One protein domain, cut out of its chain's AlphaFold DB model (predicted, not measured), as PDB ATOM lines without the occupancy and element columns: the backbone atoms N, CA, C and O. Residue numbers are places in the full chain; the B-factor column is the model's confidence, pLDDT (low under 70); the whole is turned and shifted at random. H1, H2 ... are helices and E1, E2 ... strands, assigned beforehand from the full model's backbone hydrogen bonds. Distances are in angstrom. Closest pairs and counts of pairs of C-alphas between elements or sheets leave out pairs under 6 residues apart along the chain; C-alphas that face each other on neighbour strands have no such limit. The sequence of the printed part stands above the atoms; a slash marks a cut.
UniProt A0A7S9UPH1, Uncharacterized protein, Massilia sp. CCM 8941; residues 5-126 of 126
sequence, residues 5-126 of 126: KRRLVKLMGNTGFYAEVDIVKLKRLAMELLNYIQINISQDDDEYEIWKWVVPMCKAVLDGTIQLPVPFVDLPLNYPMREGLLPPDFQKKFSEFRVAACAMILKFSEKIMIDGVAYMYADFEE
ATOM      1  N   LYS A   5     -23.279 -33.104  27.655       90.94
ATOM      2  CA  LYS A   5     -23.765 -32.909  26.300       90.94
ATOM      3  C   LYS A   5     -23.750 -34.227  25.558       90.94
ATOM      4  O   LYS A   5     -22.710 -34.874  25.427       90.94
ATOM      5  N   ARG A   6     -24.909 -34.570  25.004       91.50
ATOM      6  CA  ARG A   6     -25.065 -35.720  24.124       91.50
ATOM      7  C   ARG A   6     -24.333 -35.469  22.808       91.50
ATOM      8  O   ARG A   6     -24.575 -34.465  22.136       91.50
ATOM      9  N   ARG A   7     -23.442 -36.382  22.436       91.44
ATOM     10  CA  ARG A   7     -22.623 -36.333  21.220       91.44
ATOM     11  C   ARG A   7     -22.735 -37.645  20.465       91.44
ATOM     12  O   ARG A   7     -22.918 -38.697  21.071       91.44
ATOM     13  N   LEU A   8     -22.631 -37.576  19.143       92.81
ATOM     14  CA  LEU A   8     -22.505 -38.757  18.302       92.81
ATOM     15  C   LEU A   8     -21.018 -39.097  18.182       92.81
ATOM     16  O   LEU A   8     -20.268 -38.333  17.583       92.81
ATOM     17  N   VAL A   9     -20.602 -40.214  18.771       94.00
ATOM     18  CA  VAL A   9     -19.191 -40.590  18.900       94.00
ATOM     19  C   VAL A   9     -18.913 -41.842  18.086       94.00
ATOM     20  O   VAL A   9     -19.688 -42.802  18.105       94.00
ATOM     21  N   LYS A  10     -17.801 -41.837  17.350       93.81
ATOM     22  CA  LYS A  10     -17.373 -42.981  16.543       93.81
ATOM     23  C   LYS A  10     -16.991 -44.162  17.439       93.81
ATOM     24  O   LYS A  10     -16.353 -43.985  18.475       93.81
ATOM     25  N   LEU A  11     -17.333 -45.376  17.019       92.25
ATOM     26  CA  LEU A  11     -16.910 -46.616  17.670       92.25
ATOM     27  C   LEU A  11     -15.581 -47.115  17.089       92.25
ATOM     28  O   LEU A  11     -15.362 -47.072  15.874       92.25
ATOM     29  N   MET A  12     -14.708 -47.654  17.941       88.06
ATOM     30  CA  MET A  12     -13.516 -48.383  17.500       88.06
ATOM     31  C   MET A  12     -13.892 -49.806  17.076       88.06
ATOM     32  O   MET A  12     -13.835 -50.758  17.856       88.06
ATOM     33  N   GLY A  13     -14.308 -49.971  15.820       80.69
ATOM     34  CA  GLY A  13     -14.712 -51.278  15.293       80.69
ATOM     35  C   GLY A  13     -15.829 -51.921  16.130       80.69
ATOM     36  O   GLY A  13     -16.799 -51.257  16.490       80.69
ATOM     37  N   ASN A  14     -15.684 -53.210  16.457       71.44
ATOM     38  CA  ASN A  14     -16.613 -53.962  17.318       71.44
ATOM     39  C   ASN A  14     -16.032 -54.231  18.723       71.44
ATOM     40  O   ASN A  14     -16.369 -55.226  19.354       71.44
ATOM     41  N   THR A  15     -15.125 -53.376  19.204       77.44
ATOM     42  CA  THR A  15     -14.318 -53.652  20.410       77.44
ATOM     43  C   THR A  15     -14.949 -53.192  21.728       77.44
ATOM     44  O   THR A  15     -14.417 -53.496  22.789       77.44
ATOM     45  N   GLY A  16     -16.082 -52.481  21.691       85.69
ATOM     46  CA  GLY A  16     -16.711 -51.933  22.900       85.69
ATOM     47  C   GLY A  16     -16.062 -50.642  23.419       85.69
ATOM     48  O   GLY A  16     -16.268 -50.276  24.574       85.69
ATOM     49  N   PHE A  17     -15.303 -49.940  22.575       91.75
ATOM     50  CA  PHE A  17     -14.667 -48.660  22.897       91.75
ATOM     51  C   PHE A  17     -15.104 -47.562  21.920       91.75
ATOM     52  O   PHE A  17     -15.343 -47.824  20.734       91.75
ATOM     53  N   TYR A  18     -15.182 -46.329  22.409       93.62
ATOM     54  CA  TYR A  18     -15.286 -45.142  21.568       93.62
ATOM     55  C   TYR A  18     -13.917 -44.769  20.989       93.62
ATOM     56  O   TYR A  18     -12.874 -45.098  21.548       93.62
ATOM     57  N   ALA A  19     -13.918 -44.052  19.868       93.31
ATOM     58  CA  ALA A  19     -12.711 -43.465  19.287       93.31
ATOM     59  C   ALA A  19     -12.272 -42.173  20.001       93.31
ATOM     60  O   ALA A  19     -11.179 -41.676  19.744       93.31
ATOM     61  N   GLU A  20     -13.120 -41.624  20.874       93.56
ATOM     62  CA  GLU A  20     -12.908 -40.349  21.558       93.56
ATOM     63  C   GLU A  20     -13.149 -40.497  23.061       93.56
ATOM     64  O   GLU A  20     -14.048 -41.223  23.492       93.56
ATOM     65  N   VAL A  21     -12.359 -39.772  23.851       95.25
ATOM     66  CA  VAL A  21     -12.448 -39.733  25.314       95.25
ATOM     67  C   VAL A  21     -13.159 -38.461  25.762       95.25
ATOM     68  O   VAL A  21     -12.897 -37.372  25.251       95.25
ATOM     69  N   ASP A  22     -14.000 -38.583  26.786       95.62
ATOM     70  CA  ASP A  22     -14.489 -37.442  27.557       95.62
ATOM     71  C   ASP A  22     -13.348 -36.863  28.413       95.62
ATOM     72  O   ASP A  22     -13.070 -37.323  29.524       95.62
ATOM     73  N   ILE A  23     -12.636 -35.880  27.854       96.38
ATOM     74  CA  ILE A  23     -11.451 -35.273  28.475       96.38
ATOM     75  C   ILE A  23     -11.794 -34.540  29.772       96.38
ATOM     76  O   ILE A  23     -10.997 -34.573  30.711       96.38
ATOM     77  N   VAL A  24     -12.960 -33.891  29.845       96.44
ATOM     78  CA  VAL A  24     -13.383 -33.137  31.034       96.44
ATOM     79  C   VAL A  24     -13.556 -34.102  32.201       96.44
ATOM     80  O   VAL A  24     -12.915 -33.946  33.247       96.44
ATOM     81  N   LYS A  25     -14.314 -35.179  31.974       96.69
ATOM     82  CA  LYS A  25     -14.473 -36.259  32.945       96.69
ATOM     83  C   LYS A  25     -13.146 -36.907  33.308       96.69
ATOM     84  O   LYS A  25     -12.876 -37.131  34.487       96.69
ATOM     85  N   LEU A  26     -12.311 -37.217  32.317       98.12
ATOM     86  CA  LEU A  26     -11.037 -37.887  32.553       98.12
ATOM     87  C   LEU A  26     -10.104 -37.032  33.427       98.12
ATOM     88  O   LEU A  26      -9.511 -37.563  34.365       98.12
ATOM     89  N   LYS A  27     -10.010 -35.716  33.189       98.25
ATOM     90  CA  LYS A  27      -9.217 -34.804  34.031       98.25
ATOM     91  C   LYS A  27      -9.756 -34.721  35.455       98.25
ATOM     92  O   LYS A  27      -8.972 -34.776  36.402       98.25
ATOM     93  N   ARG A  28     -11.080 -34.649  35.626       98.12
ATOM     94  CA  ARG A  28     -11.713 -34.680  36.952       98.12
ATOM     95  C   ARG A  28     -11.355 -35.963  37.708       98.12
ATOM     96  O   ARG A  28     -10.880 -35.891  38.838       98.12
ATOM     97  N   LEU A  29     -11.508 -37.121  37.064       98.31
ATOM     98  CA  LEU A  29     -11.159 -38.421  37.645       98.31
ATOM     99  C   LEU A  29      -9.662 -38.534  37.959       98.31
ATOM    100  O   LEU A  29      -9.301 -39.070  39.003       98.31
ATOM    101  N   ALA A  30      -8.788 -38.002  37.099       98.50
ATOM    102  CA  ALA A  30      -7.346 -37.974  37.341       98.50
ATOM    103  C   ALA A  30      -6.993 -37.170  38.597       98.50
ATOM    104  O   ALA A  30      -6.183 -37.618  39.402       98.50
ATOM    105  N   MET A  31      -7.621 -36.007  38.784       98.50
ATOM    106  CA  MET A  31      -7.421 -35.165  39.962       98.50
ATOM    107  C   MET A  31      -7.952 -35.833  41.236       98.50
ATOM    108  O   MET A  31      -7.259 -35.857  42.250       98.50
ATOM    109  N   GLU A  32      -9.149 -36.424  41.188       98.19
ATOM    110  CA  GLU A  32      -9.726 -37.164  42.319       98.19
ATOM    111  C   GLU A  32      -8.863 -38.368  42.724       98.19
ATOM    112  O   GLU A  32      -8.648 -38.606  43.915       98.19
ATOM    113  N   LEU A  33      -8.358 -39.119  41.741       98.38
ATOM    114  CA  LEU A  33      -7.488 -40.267  41.966       98.38
ATOM    115  C   LEU A  33      -6.127 -39.836  42.524       98.38
ATOM    116  O   LEU A  33      -5.668 -40.414  43.504       98.38
ATOM    117  N   LEU A  34      -5.515 -38.796  41.953       97.88
ATOM    118  CA  LEU A  34      -4.236 -38.266  42.422       97.88
ATOM    119  C   LEU A  34      -4.330 -37.765  43.868       97.88
ATOM    120  O   LEU A  34      -3.500 -38.141  44.692       97.88
ATOM    121  N   ASN A  35      -5.373 -36.995  44.194       98.19
ATOM    122  CA  ASN A  35      -5.622 -36.528  45.559       98.19
ATOM    123  C   ASN A  35      -5.813 -37.701  46.528       98.19
ATOM    124  O   ASN A  35      -5.288 -37.685  47.637       98.19
ATOM    125  N   TYR A  36      -6.549 -38.738  46.115       98.19
ATOM    126  CA  TYR A  36      -6.736 -39.923  46.945       98.19
ATOM    127  C   TYR A  36      -5.408 -40.635  47.233       98.19
ATOM    128  O   TYR A  36      -5.142 -40.937  48.394       98.19
ATOM    129  N   ILE A  37      -4.575 -40.867  46.209       97.56
ATOM    130  CA  ILE A  37      -3.259 -41.510  46.361       97.56
ATOM    131  C   ILE A  37      -2.397 -40.710  47.343       97.56
ATOM    132  O   ILE A  37      -1.881 -41.274  48.299       97.56
ATOM    133  N   GLN A  38      -2.316 -39.388  47.162       96.88
ATOM    134  CA  GLN A  38      -1.499 -38.503  47.999       96.88
ATOM    135  C   GLN A  38      -1.899 -38.503  49.479       96.88
ATOM    136  O   GLN A  38      -1.049 -38.289  50.336       96.88
ATOM    137  N   ILE A  39      -3.183 -38.707  49.778       97.00
ATOM    138  CA  ILE A  39      -3.703 -38.683  51.152       97.00
ATOM    139  C   ILE A  39      -3.631 -40.067  51.808       97.00
ATOM    140  O   ILE A  39      -3.409 -40.154  53.012       97.00
ATOM    141  N   ASN A  40      -3.863 -41.140  51.044       96.62
ATOM    142  CA  ASN A  40      -4.185 -42.455  51.613       96.62
ATOM    143  C   ASN A  40      -3.127 -43.531  51.354       96.62
ATOM    144  O   ASN A  40      -3.216 -44.599  51.953       96.62
ATOM    145  N   ILE A  41      -2.163 -43.297  50.462       95.00
ATOM    146  CA  ILE A  41      -1.172 -44.304  50.071       95.00
ATOM    147  C   ILE A  41       0.215 -43.772  50.404       95.00
ATOM    148  O   ILE A  41       0.694 -42.825  49.779       95.00
ATOM    149  N   SER A  42       0.862 -44.389  51.392       94.31
ATOM    150  CA  SER A  42       2.244 -44.072  51.754       94.31
ATOM    151  C   SER A  42       3.175 -44.405  50.593       94.31
ATOM    152  O   SER A  42       3.087 -45.489  50.027       94.31
ATOM    153  N   GLN A  43       4.080 -43.492  50.246       93.56
ATOM    154  CA  GLN A  43       5.071 -43.747  49.199       93.56
ATOM    155  C   GLN A  43       6.130 -44.772  49.641       93.56
ATOM    156  O   GLN A  43       6.675 -45.486  48.802       93.56
ATOM    157  N   ASP A  44       6.392 -44.863  50.946       93.69
ATOM    158  CA  ASP A  44       7.362 -45.802  51.521       93.69
ATOM    159  C   ASP A  44       6.771 -47.208  51.732       93.69
ATOM    160  O   ASP A  44       7.514 -48.157  51.975       93.69
ATOM    161  N   ASP A  45       5.443 -47.342  51.638       91.81
ATOM    162  CA  ASP A  45       4.690 -48.583  51.861       91.81
ATOM    163  C   ASP A  45       3.651 -48.786  50.743       91.81
ATOM    164  O   ASP A  45       2.441 -48.846  50.960       91.81
ATOM    165  N   ASP A  46       4.145 -48.803  49.502       92.94
ATOM    166  CA  ASP A  46       3.352 -48.937  48.277       92.94
ATOM    167  C   ASP A  46       3.623 -50.286  47.591       92.94
ATOM    168  O   ASP A  46       4.347 -50.369  46.597       92.94
ATOM    169  N   GLU A  47       3.034 -51.353  48.140       94.06
ATOM    170  CA  GLU A  47       3.197 -52.747  47.682       94.06
ATOM    171  C   GLU A  47       3.008 -52.918  46.163       94.06
ATOM    172  O   GLU A  47       3.718 -53.692  45.519       94.06
ATOM    173  N   TYR A  48       2.063 -52.181  45.577       95.19
ATOM    174  CA  TYR A  48       1.683 -52.308  44.168       95.19
ATOM    175  C   TYR A  48       2.349 -51.267  43.262       95.19
ATOM    176  O   TYR A  48       2.005 -51.183  42.081       95.19
ATOM    177  N   GLU A  49       3.285 -50.474  43.787       95.75
ATOM    178  CA  GLU A  49       3.953 -49.386  43.071       95.75
ATOM    179  C   GLU A  49       2.960 -48.393  42.406       95.75
ATOM    180  O   GLU A  49       3.187 -47.884  41.301       95.75
ATOM    181  N   ILE A  50       1.830 -48.103  43.057       96.81
ATOM    182  CA  ILE A  50       0.810 -47.140  42.612       96.81
ATOM    183  C   ILE A  50       1.424 -45.762  42.321       96.81
ATOM    184  O   ILE A  50       1.100 -45.138  41.304       96.81
ATOM    185  N   TRP A  51       2.349 -45.293  43.157       97.38
ATOM    186  CA  TRP A  51       3.082 -44.041  42.970       97.38
ATOM    187  C   TRP A  51       3.939 -44.037  41.708       97.38
ATOM    188  O   TRP A  51       4.082 -43.004  41.058       97.38
ATOM    189  N   LYS A  52       4.499 -45.183  41.332       96.75
ATOM    190  CA  LYS A  52       5.340 -45.313  40.140       96.75
ATOM    191  C   LYS A  52       4.511 -45.398  38.866       96.75
ATOM    192  O   LYS A  52       4.913 -44.845  37.848       96.75
ATOM    193  N   TRP A  53       3.368 -46.080  38.910       96.12
ATOM    194  CA  TRP A  53       2.613 -46.403  37.699       96.12
ATOM    195  C   TRP A  53       1.402 -45.504  37.453       96.12
ATOM    196  O   TRP A  53       1.133 -45.128  36.314       96.12
ATOM    197  N   VAL A  54       0.666 -45.142  38.501       97.50
ATOM    198  CA  VAL A  54      -0.624 -44.449  38.366       97.50
ATOM    199  C   VAL A  54      -0.457 -42.941  38.470       97.50
ATOM    200  O   VAL A  54      -1.027 -42.206  37.663       97.50
ATOM    201  N   VAL A  55       0.385 -42.460  39.388       97.94
ATOM    202  CA  VAL A  55       0.626 -41.016  39.556       97.94
ATOM    203  C   VAL A  55       1.159 -40.351  38.278       97.94
ATOM    204  O   VAL A  55       0.607 -39.310  37.904       97.94
ATOM    205  N   PRO A  56       2.159 -40.899  37.553       97.81
ATOM    206  CA  PRO A  56       2.623 -40.288  36.308       97.81
ATOM    207  C   PRO A  56       1.539 -40.248  35.230       97.81
ATOM    208  O   PRO A  56       1.426 -39.255  34.517       97.81
ATOM    209  N   MET A  57       0.700 -41.284  35.152       97.81
ATOM    210  CA  MET A  57      -0.411 -41.328  34.206       97.81
ATOM    211  C   MET A  57      -1.467 -40.257  34.521       97.81
ATOM    212  O   MET A  57      -1.912 -39.559  33.612       97.81
ATOM    213  N   CYS A  58      -1.831 -40.068  35.796       98.25
ATOM    214  CA  CYS A  58      -2.735 -38.989  36.203       98.25
ATOM    215  C   CYS A  58      -2.171 -37.612  35.837       98.25
ATOM    216  O   CYS A  58      -2.893 -36.786  35.284       98.25
ATOM    217  N   LYS A  59      -0.879 -37.371  36.093       98.44
ATOM    218  CA  LYS A  59      -0.214 -36.114  35.717       98.44
ATOM    219  C   LYS A  59      -0.232 -35.898  34.204       98.44
ATOM    220  O   LYS A  59      -0.673 -34.848  33.755       98.44
ATOM    221  N   ALA A  60       0.114 -36.915  33.416       98.12
ATOM    222  CA  ALA A  60       0.107 -36.823  31.957       98.12
ATOM    223  C   ALA A  60      -1.292 -36.536  31.377       98.12
ATOM    224  O   ALA A  60      -1.425 -35.808  30.393       98.12
ATOM    225  N   VAL A  61      -2.353 -37.056  32.003       98.12
ATOM    226  CA  VAL A  61      -3.742 -36.696  31.673       98.12
ATOM    227  C   VAL A  61      -4.032 -35.224  31.974       98.12
ATOM    228  O   VAL A  61      -4.612 -34.524  31.140       98.12
ATOM    229  N   LEU A  62      -3.663 -34.749  33.166       98.25
ATOM    230  CA  LEU A  62      -3.924 -33.371  33.592       98.25
ATOM    231  C   LEU A  62      -3.187 -32.366  32.697       98.25
ATOM    232  O   LEU A  62      -3.805 -31.402  32.223       98.25
ATOM    233  N   ASP A  63      -1.928 -32.671  32.387       97.88
ATOM    234  CA  ASP A  63      -1.043 -31.892  31.520       97.88
ATOM    235  C   ASP A  63      -1.414 -32.011  30.030       97.88
ATOM    236  O   ASP A  63      -0.975 -31.207  29.213       97.88
ATOM    237  N   GLY A  64      -2.246 -32.992  29.660       97.00
ATOM    238  CA  GLY A  64      -2.650 -33.236  28.272       97.00
ATOM    239  C   GLY A  64      -1.525 -33.786  27.389       97.00
ATOM    240  O   GLY A  64      -1.539 -33.566  26.181       97.00
ATOM    241  N   THR A  65      -0.546 -34.473  27.980       97.62
ATOM    242  CA  THR A  65       0.643 -35.002  27.290       97.62
ATOM    243  C   THR A  65       0.524 -36.479  26.914       97.62
ATOM    244  O   THR A  65       1.352 -36.990  26.161       97.62
ATOM    245  N   ILE A  66      -0.501 -37.176  27.413       96.50
ATOM    246  CA  ILE A  66      -0.779 -38.574  27.069       96.50
ATOM    247  C   ILE A  66      -1.619 -38.689  25.790       96.50
ATOM    248  O   ILE A  66      -2.564 -37.928  25.577       96.50
ATOM    249  N   GLN A  67      -1.311 -39.685  24.959       96.00
ATOM    250  CA  GLN A  67      -2.139 -40.038  23.809       96.00
ATOM    251  C   GLN A  67      -3.421 -40.740  24.274       96.00
ATOM    252  O   GLN A  67      -3.372 -41.687  25.059       96.00
ATOM    253  N   LEU A  68      -4.566 -40.298  23.753       95.75
ATOM    254  CA  LEU A  68      -5.881 -40.852  24.075       95.75
ATOM    255  C   LEU A  68      -6.603 -41.354  22.812       95.75
ATOM    256  O   LEU A  68      -6.365 -40.801  21.732       95.75
ATOM    257  N   PRO A  69      -7.501 -42.353  22.935       96.06
ATOM    258  CA  PRO A  69      -7.703 -43.211  24.111       96.06
ATOM    259  C   PRO A  69      -6.479 -44.089  24.407       96.06
ATOM    260  O   PRO A  69      -5.758 -44.488  23.495       96.06
ATOM    261  N   VAL A  70      -6.249 -44.405  25.682       95.62
ATOM    262  CA  VAL A  70      -5.167 -45.320  26.078       95.62
ATOM    263  C   VAL A  70      -5.579 -46.753  25.729       95.62
ATOM    264  O   VAL A  70      -6.684 -47.158  26.101       95.62
ATOM    265  N   PRO A  71      -4.742 -47.559  25.057       92.88
ATOM    266  CA  PRO A  71      -5.035 -48.974  24.867       92.88
ATOM    267  C   PRO A  71      -5.187 -49.694  26.212       92.88
ATOM    268  O   PRO A  71      -4.387 -49.511  27.126       92.88
ATOM    269  N   PHE A  72      -6.200 -50.554  26.347       90.81
ATOM    270  CA  PHE A  72      -6.481 -51.246  27.616       90.81
ATOM    271  C   PHE A  72      -5.295 -52.080  28.131       90.81
ATOM    272  O   PHE A  72      -5.079 -52.190  29.338       90.81
ATOM    273  N   VAL A  73      -4.515 -52.651  27.212       90.44
ATOM    274  CA  VAL A  73      -3.322 -53.454  27.523       90.44
ATOM    275  C   VAL A  73      -2.190 -52.628  28.135       90.44
ATOM    276  O   VAL A  73      -1.429 -53.168  28.933       90.44
ATOM    277  N   ASP A  74      -2.141 -51.331  27.832       92.56
ATOM    278  CA  ASP A  74      -1.109 -50.407  28.309       92.56
ATOM    279  C   ASP A  74      -1.478 -49.785  29.665       92.56
ATOM    280  O   ASP A  74      -0.674 -49.074  30.269       92.56
ATOM    281  N   LEU A  75      -2.692 -50.043  30.171       94.00
ATOM    282  CA  LEU A  75      -3.090 -49.568  31.489       94.00
ATOM    283  C   LEU A  75      -2.274 -50.252  32.597       94.00
ATOM    284  O   LEU A  75      -2.125 -51.479  32.601       94.00
ATOM    285  N   PRO A  76      -1.809 -49.489  33.598       95.88
ATOM    286  CA  PRO A  76      -1.034 -50.057  34.683       95.88
ATOM    287  C   PRO A  76      -1.887 -50.927  35.610       95.88
ATOM    288  O   PRO A  76      -3.118 -50.841  35.650       95.88
ATOM    289  N   LEU A  77      -1.200 -51.767  36.388       95.56
ATOM    290  CA  LEU A  77      -1.789 -52.624  37.425       95.56
ATOM    291  C   LEU A  77      -2.902 -53.552  36.904       95.56
ATOM    292  O   LEU A  77      -3.828 -53.899  37.634       95.56
ATOM    293  N   ASN A  78      -2.810 -53.990  35.643       93.75
ATOM    294  CA  ASN A  78      -3.783 -54.891  35.021       93.75
ATOM    295  C   ASN A  78      -4.017 -56.176  35.829       93.75
ATOM    296  O   ASN A  78      -5.167 -56.544  36.065       93.75
ATOM    297  N   TYR A  79      -2.943 -56.827  36.278       94.12
ATOM    298  CA  TYR A  79      -3.035 -58.052  37.069       94.12
ATOM    299  C   TYR A  79      -3.613 -57.807  38.479       94.12
ATOM    300  O   TYR A  79      -4.671 -58.373  38.754       94.12
ATOM    301  N   PRO A  80      -3.048 -56.917  39.329       95.69
ATOM    302  CA  PRO A  80      -3.615 -56.638  40.656       95.69
ATOM    303  C   PRO A  80      -5.084 -56.207  40.626       95.69
ATOM    304  O   PRO A  80      -5.872 -56.608  41.478       95.69
ATOM    305  N   MET A  81      -5.472 -55.431  39.608       94.19
ATOM    306  CA  MET A  81      -6.857 -55.017  39.403       94.19
ATOM    307  C   MET A  81      -7.792 -56.201  39.139       94.19
ATOM    308  O   MET A  81      -8.888 -56.260  39.694       94.19
ATOM    309  N   ARG A  82      -7.381 -57.119  38.258       93.19
ATOM    310  CA  ARG A  82      -8.195 -58.268  37.849       93.19
ATOM    311  C   ARG A  82      -8.385 -59.256  38.994       93.19
ATOM    312  O   ARG A  82      -9.476 -59.791  39.149       93.19
ATOM    313  N   GLU A  83      -7.336 -59.468  39.778       95.44
ATOM    314  CA  GLU A  83      -7.348 -60.392  40.913       95.44
ATOM    315  C   GLU A  83      -7.925 -59.758  42.198       95.44
ATOM    316  O   GLU A  83      -8.059 -60.440  43.208       95.44
ATOM    317  N   GLY A  84      -8.287 -58.466  42.178       93.75
ATOM    318  CA  GLY A  84      -8.865 -57.775  43.338       93.75
ATOM    319  C   GLY A  84      -7.888 -57.596  44.504       93.75
ATOM    320  O   GLY A  84      -8.304 -57.614  45.658       93.75
ATOM    321  N   LEU A  85      -6.595 -57.455  44.202       95.38
ATOM    322  CA  LEU A  85      -5.525 -57.327  45.202       95.38
ATOM    323  C   LEU A  85      -5.355 -55.888  45.705       95.38
ATOM    324  O   LEU A  85      -4.745 -55.645  46.739       95.38
ATOM    325  N   LEU A  86      -5.887 -54.919  44.963       95.75
ATOM    326  CA  LEU A  86      -5.748 -53.507  45.287       95.75
ATOM    327  C   LEU A  86      -6.678 -53.103  46.446       95.75
ATOM    328  O   LEU A  86      -7.769 -53.661  46.579       95.75
ATOM    329  N   PRO A  87      -6.321 -52.070  47.235       94.44
ATOM    330  CA  PRO A  87      -7.225 -51.519  48.242       94.44
ATOM    331  C   PRO A  87      -8.593 -51.163  47.620       94.44
ATOM    332  O   PRO A  87      -8.615 -50.476  46.594       94.44
ATOM    333  N   PRO A  88      -9.738 -51.571  48.204       94.38
ATOM    334  CA  PRO A  88     -11.045 -51.463  47.541       94.38
ATOM    335  C   PRO A  88     -11.425 -50.045  47.092       94.38
ATOM    336  O   PRO A  88     -11.936 -49.844  45.987       94.38
ATOM    337  N   ASP A  89     -11.135 -49.042  47.924       95.44
ATOM    338  CA  ASP A  89     -11.427 -47.638  47.620       95.44
ATOM    339  C   ASP A  89     -10.549 -47.093  46.488       95.44
ATOM    340  O   ASP A  89     -11.038 -46.371  45.611       95.44
ATOM    341  N   PHE A  90      -9.269 -47.481  46.467       96.88
ATOM    342  CA  PHE A  90      -8.370 -47.185  45.357       96.88
ATOM    343  C   PHE A  90      -8.864 -47.858  44.078       96.88
ATOM    344  O   PHE A  90      -9.020 -47.199  43.051       96.88
ATOM    345  N   GLN A  91      -9.167 -49.155  44.153       96.50
ATOM    346  CA  GLN A  91      -9.624 -49.958  43.028       96.50
ATOM    347  C   GLN A  91     -10.869 -49.349  42.385       96.50
ATOM    348  O   GLN A  91     -10.923 -49.207  41.166       96.50
ATOM    349  N   LYS A  92     -11.851 -48.917  43.181       96.69
ATOM    350  CA  LYS A  92     -13.053 -48.252  42.666       96.69
ATOM    351  C   LYS A  92     -12.711 -46.995  41.859       96.69
ATOM    352  O   LYS A  92     -13.145 -46.866  40.715       96.69
ATOM    353  N   LYS A  93     -11.908 -46.091  42.428       97.75
ATOM    354  CA  LYS A  93     -11.510 -44.832  41.769       97.75
ATOM    355  C   LYS A  93     -10.686 -45.091  40.513       97.75
ATOM    356  O   LYS A  93     -10.911 -44.476  39.472       97.75
ATOM    357  N   PHE A  94      -9.760 -46.039  40.597       97.69
ATOM    358  CA  PHE A  94      -8.902 -46.405  39.487       97.69
ATOM    359  C   PHE A  94      -9.686 -47.083  38.355       97.69
ATOM    360  O   PHE A  94      -9.446 -46.775  37.193       97.69
ATOM    361  N   SER A  95     -10.685 -47.918  38.661       96.31
ATOM    362  CA  SER A  95     -11.631 -48.472  37.677       96.31
ATOM    363  C   SER A  95     -12.304 -47.378  36.852       96.31
ATOM    364  O   SER A  95     -12.312 -47.443  35.623       96.31
ATOM    365  N   GLU A  96     -12.866 -46.367  37.518       96.62
ATOM    366  CA  GLU A  96     -13.575 -45.273  36.846       96.62
ATOM    367  C   GLU A  96     -12.634 -44.480  35.935       96.62
ATOM    368  O   GLU A  96     -12.966 -44.203  34.780       96.62
ATOM    369  N   PHE A  97     -11.427 -44.187  36.428       98.00
ATOM    370  CA  PHE A  97     -10.372 -43.549  35.647       98.00
ATOM    371  C   PHE A  97      -9.976 -44.384  34.418       98.00
ATOM    372  O   PHE A  97      -9.950 -43.861  33.306       98.00
ATOM    373  N   ARG A  98      -9.731 -45.691  34.585       96.81
ATOM    374  CA  ARG A  98      -9.353 -46.612  33.500       96.81
ATOM    375  C   ARG A  98     -10.414 -46.694  32.407       96.81
ATOM    376  O   ARG A  98     -10.084 -46.640  31.225       96.81
ATOM    377  N   VAL A  99     -11.683 -46.804  32.798       96.12
ATOM    378  CA  VAL A  99     -12.819 -46.824  31.865       96.12
ATOM    379  C   VAL A  99     -12.838 -45.556  31.016       96.12
ATOM    380  O   VAL A  99     -12.970 -45.644  29.795       96.12
ATOM    381  N   ALA A 100     -12.674 -44.388  31.643       96.69
ATOM    382  CA  ALA A 100     -12.636 -43.117  30.930       96.69
ATOM    383  C   ALA A 100     -11.400 -43.013  30.019       96.69
ATOM    384  O   ALA A 100     -11.539 -42.654  28.853       96.69
ATOM    385  N   ALA A 101     -10.217 -43.388  30.511       96.88
ATOM    386  CA  ALA A 101      -8.955 -43.297  29.774       96.88
ATOM    387  C   ALA A 101      -8.944 -44.147  28.493       96.88
ATOM    388  O   ALA A 101      -8.416 -43.711  27.470       96.88
ATOM    389  N   CYS A 102      -9.561 -45.331  28.527       95.88
ATOM    390  CA  CYS A 102      -9.702 -46.201  27.357       95.88
ATOM    391  C   CYS A 102     -10.903 -45.866  26.470       95.88
ATOM    392  O   CYS A 102     -11.095 -46.529  25.456       95.88
ATOM    393  N   ALA A 103     -11.742 -44.904  26.861       95.31
ATOM    394  CA  ALA A 103     -13.034 -44.651  26.231       95.31
ATOM    395  C   ALA A 103     -13.953 -45.893  26.190       95.31
ATOM    396  O   ALA A 103     -14.641 -46.156  25.202       95.31
ATOM    397  N   MET A 104     -13.952 -46.692  27.260       93.50
ATOM    398  CA  MET A 104     -14.744 -47.919  27.335       93.50
ATOM    399  C   MET A 104     -16.243 -47.613  27.435       93.50
ATOM    400  O   MET A 104     -16.687 -46.775  28.224       93.50
ATOM    401  N   ILE A 105     -17.040 -48.337  26.651       91.25
ATOM    402  CA  ILE A 105     -18.497 -48.225  26.645       91.25
ATOM    403  C   ILE A 105     -19.058 -48.982  27.853       91.25
ATOM    404  O   ILE A 105     -19.008 -50.208  27.905       91.25
ATOM    405  N   LEU A 106     -19.653 -48.259  28.803       85.69
ATOM    406  CA  LEU A 106     -20.378 -48.874  29.927       85.69
ATOM    407  C   LEU A 106     -21.864 -49.107  29.641       85.69
ATOM    408  O   LEU A 106     -22.490 -49.974  30.248       85.69
ATOM    409  N   LYS A 107     -22.451 -48.300  28.755       83.19
ATOM    410  CA  LYS A 107     -23.862 -48.379  28.376       83.19
ATOM    411  C   LYS A 107     -23.950 -48.378  26.862       83.19
ATOM    412  O   LYS A 107     -23.574 -47.400  26.224       83.19
ATOM    413  N   PHE A 108     -24.441 -49.478  26.309       78.31
ATOM    414  CA  PHE A 108     -24.727 -49.571  24.887       78.31
ATOM    415  C   PHE A 108     -26.049 -48.862  24.598       78.31
ATOM    416  O   PHE A 108     -27.063 -49.147  25.233       78.31
ATOM    417  N   SER A 109     -26.029 -47.936  23.643       80.31
ATOM    418  CA  SER A 109     -27.235 -47.425  23.001       80.31
ATOM    419  C   SER A 109     -27.348 -47.995  21.588       80.31
ATOM    420  O   SER A 109     -26.534 -48.811  21.157       80.31
ATOM    421  N   GLU A 110     -28.358 -47.548  20.848       86.44
ATOM    422  CA  GLU A 110     -28.490 -47.894  19.439       86.44
ATOM    423  C   GLU A 110     -27.244 -47.470  18.645       86.44
ATOM    424  O   GLU A 110     -26.745 -46.347  18.790       86.44
ATOM    425  N   LYS A 111     -26.734 -48.402  17.833       89.38
ATOM    426  CA  LYS A 111     -25.600 -48.201  16.929       89.38
ATOM    427  C   LYS A 111     -26.106 -47.557  15.645       89.38
ATOM    428  O   LYS A 111     -27.005 -48.088  15.001       89.38
ATOM    429  N   ILE A 112     -25.487 -46.453  15.250       92.69
ATOM    430  CA  ILE A 112     -25.850 -45.683  14.059       92.69
ATOM    431  C   ILE A 112     -24.754 -45.873  13.017       92.69
ATOM    432  O   ILE A 112     -23.575 -45.700  13.317       92.69
ATOM    433  N   MET A 113     -25.131 -46.244  11.796       94.25
ATOM    434  CA  MET A 113     -24.194 -46.414  10.686       94.25
ATOM    435  C   MET A 113     -24.258 -45.191   9.769       94.25
ATOM    436  O   MET A 113     -25.324 -44.882   9.244       94.25
ATOM    437  N   ILE A 114     -23.127 -44.517   9.566       92.62
ATOM    438  CA  ILE A 114     -22.981 -43.385   8.637       92.62
ATOM    439  C   ILE A 114     -21.795 -43.705   7.731       92.62
ATOM    440  O   ILE A 114     -20.696 -43.929   8.232       92.62
ATOM    441  N   ASP A 115     -22.027 -43.808   6.421       92.88
ATOM    442  CA  ASP A 115     -21.000 -44.121   5.413       92.88
ATOM    443  C   ASP A 115     -20.144 -45.361   5.748       92.88
ATOM    444  O   ASP A 115     -18.929 -45.393   5.564       92.88
ATOM    445  N   GLY A 116     -20.779 -46.402   6.300       89.75
ATOM    446  CA  GLY A 116     -20.104 -47.641   6.711       89.75
ATOM    447  C   GLY A 116     -19.319 -47.544   8.027       89.75
ATOM    448  O   GLY A 116     -18.789 -48.551   8.496       89.75
ATOM    449  N   VAL A 117     -19.287 -46.375   8.667       92.25
ATOM    450  CA  VAL A 117     -18.669 -46.158   9.977       92.25
ATOM    451  C   VAL A 117     -19.723 -46.252  11.076       92.25
ATOM    452  O   VAL A 117     -20.836 -45.743  10.959       92.25
ATOM    453  N   ALA A 118     -19.360 -46.932  12.157       93.06
ATOM    454  CA  ALA A 118     -20.207 -47.118  13.319       93.06
ATOM    455  C   ALA A 118     -20.081 -45.962  14.316       93.06
ATOM    456  O   ALA A 118     -18.973 -45.615  14.726       93.06
ATOM    457  N   TYR A 119     -21.219 -45.452  14.768       94.06
ATOM    458  CA  TYR A 119     -21.341 -44.405  15.774       94.06
ATOM    459  C   TYR A 119     -22.328 -44.805  16.864       94.06
ATOM    460  O   TYR A 119     -23.155 -45.703  16.690       94.06
ATOM    461  N   MET A 120     -22.257 -44.107  17.990       93.44
ATOM    462  CA  MET A 120     -23.200 -44.249  19.088       93.44
ATOM    463  C   MET A 120     -23.316 -42.934  19.855       93.44
ATOM    464  O   MET A 120     -22.372 -42.145  19.893       93.44
ATOM    465  N   TYR A 121     -24.478 -42.679  20.453       92.44
ATOM    466  CA  TYR A 121     -24.638 -41.505  21.300       92.44
ATOM    467  C   TYR A 121     -23.974 -41.720  22.659       92.44
ATOM    468  O   TYR A 121     -24.209 -42.733  23.313       92.44
ATOM    469  N   ALA A 122     -23.204 -40.731  23.098       91.31
ATOM    470  CA  ALA A 122     -22.585 -40.697  24.413       91.31
ATOM    471  C   ALA A 122     -22.776 -39.321  25.055       91.31
ATOM    472  O   ALA A 122     -22.764 -38.302  24.362       91.31
ATOM    473  N   ASP A 123     -22.930 -39.294  26.374       91.44
ATOM    474  CA  ASP A 123     -22.998 -38.057  27.149       91.44
ATOM    475  C   ASP A 123     -21.599 -37.726  27.669       91.44
ATOM    476  O   ASP A 123     -21.023 -38.502  28.433       91.44
ATOM    477  N   PHE A 124     -21.043 -36.606  27.209       92.75
ATOM    478  CA  PHE A 124     -19.721 -36.119  27.609       92.75
ATOM    479  C   PHE A 124     -19.886 -34.934  28.561       92.75
ATOM    480  O   PHE A 124     -20.762 -34.100  28.333       92.75
ATOM    481  N   GLU A 125     -19.066 -34.850  29.606       93.12
ATOM    482  CA  GLU A 125     -18.987 -33.693  30.502       93.12
ATOM    483  C   GLU A 125     -18.542 -32.431  29.722       93.12
ATOM    484  O   GLU A 125     -17.778 -32.514  28.753       93.12
ATOM    485  N   GLU A 126     -19.076 -31.266  30.112       84.31
ATOM    486  CA  GLU A 126     -18.701 -29.939  29.581       84.31
ATOM    487  C   GLU A 126     -17.810 -29.147  30.538       84.31
ATOM    488  O   GLU A 126     -18.086 -29.160  31.761       84.31
TER     489      GLU A 126
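This is residues 5 to 126 of the 126 residues of an uncharacterized protein of Massilia sp. CCM 8941 (UniProt A0A7S9UPH1). Two unlike parts sit end to end along one long axis: a lobe of helices, in which H1 packs on both H2 and H4 with the short H3 beside H4, and a small, twisted three-stranded sheet that makes the other end. The printed part begins in the sheet with E1 and ends one residue after the sheet's E3, which lies between E1 and E2, and H1 reaches the sheet with its residues 23 to 28. The 122 printed residues have four named helices and three named strands, in the order E1 H1 H2 H3 H4 E2 E3; the sheet's order is E1, E3, E2, antiparallel throughout, and the class is mixed, helices and strands. The whole is compact by its radius of gyration of the C-alphas, 15.5 A, yet elongated, spanning 54 by 29 by 22 A.

Start at E1, residues 5 to 10, an edge strand antiparallel to the inner strand E3, residues 117 to 125; look at N 7 and O 122, 2.8 A apart and within hydrogen-bond range. On the other side of E3 is the edge strand E2, residues 111 to 114, where N 112 and O 119 are 2.8 A apart; E2 and E3 form a hairpin. E3 bends by 55 degrees at residue 121. The sheet is only just strongly twisted, its C-alphas lying up to 4.3 A off the best plane. Next comes H1, residues 23 to 40, which only grazes the sheet; its closest C-alphas to E3 are those of Val 24 and Glu 125, 5.7 A apart. H1 touches H2, residues 50 to 63, closest at the C-alphas of Ala 30 and Cys 58, 4.9 A apart; they form a helical hairpin, running opposite ways at a tilt of 36 degrees, only just steep. H3, residues 78 to 82, is apart from H1 and H2. It is close to but not clearly touching H4, residues 88 to 101, with the C-alphas of Met 81 and Gln 91 closest at 6.8 A. H4 touches H1, closest at the C-alphas of Leu 29 and Phe 97, 5.6 A apart, and runs the opposite way at a shallow tilt of 24 degrees. H2 and H4 are near each other. In H1, H3 and H4 every O i to N i+4 pair is within hydrogen-bond range; in H2, 7 of 10 are.

Find C-alpha 5 at (-23.765, -32.909, 26.300), where E1 begins its 15.4 A. From C-alpha 23 at (-11.451, -35.273, 28.475), H1 runs 25.3 A. H2 measures 18.9 A, H3 6.2 A, H4 19.7 A and E2 9.9 A. E3 runs 24.0 A to C-alpha 125 at (-18.987, -33.693, 30.502).

Look at Asp 44 and Asp 115 for the two C-alphas farthest apart, 54.2 A. The first and last printed C-alphas, of Lys 5 and Glu 126, are 6.7 A apart. The links from E1 to H1 and from H2 to H3 are long. The printed part has no cut; its mean pLDDT is 94.0, and no printed residue is under 70.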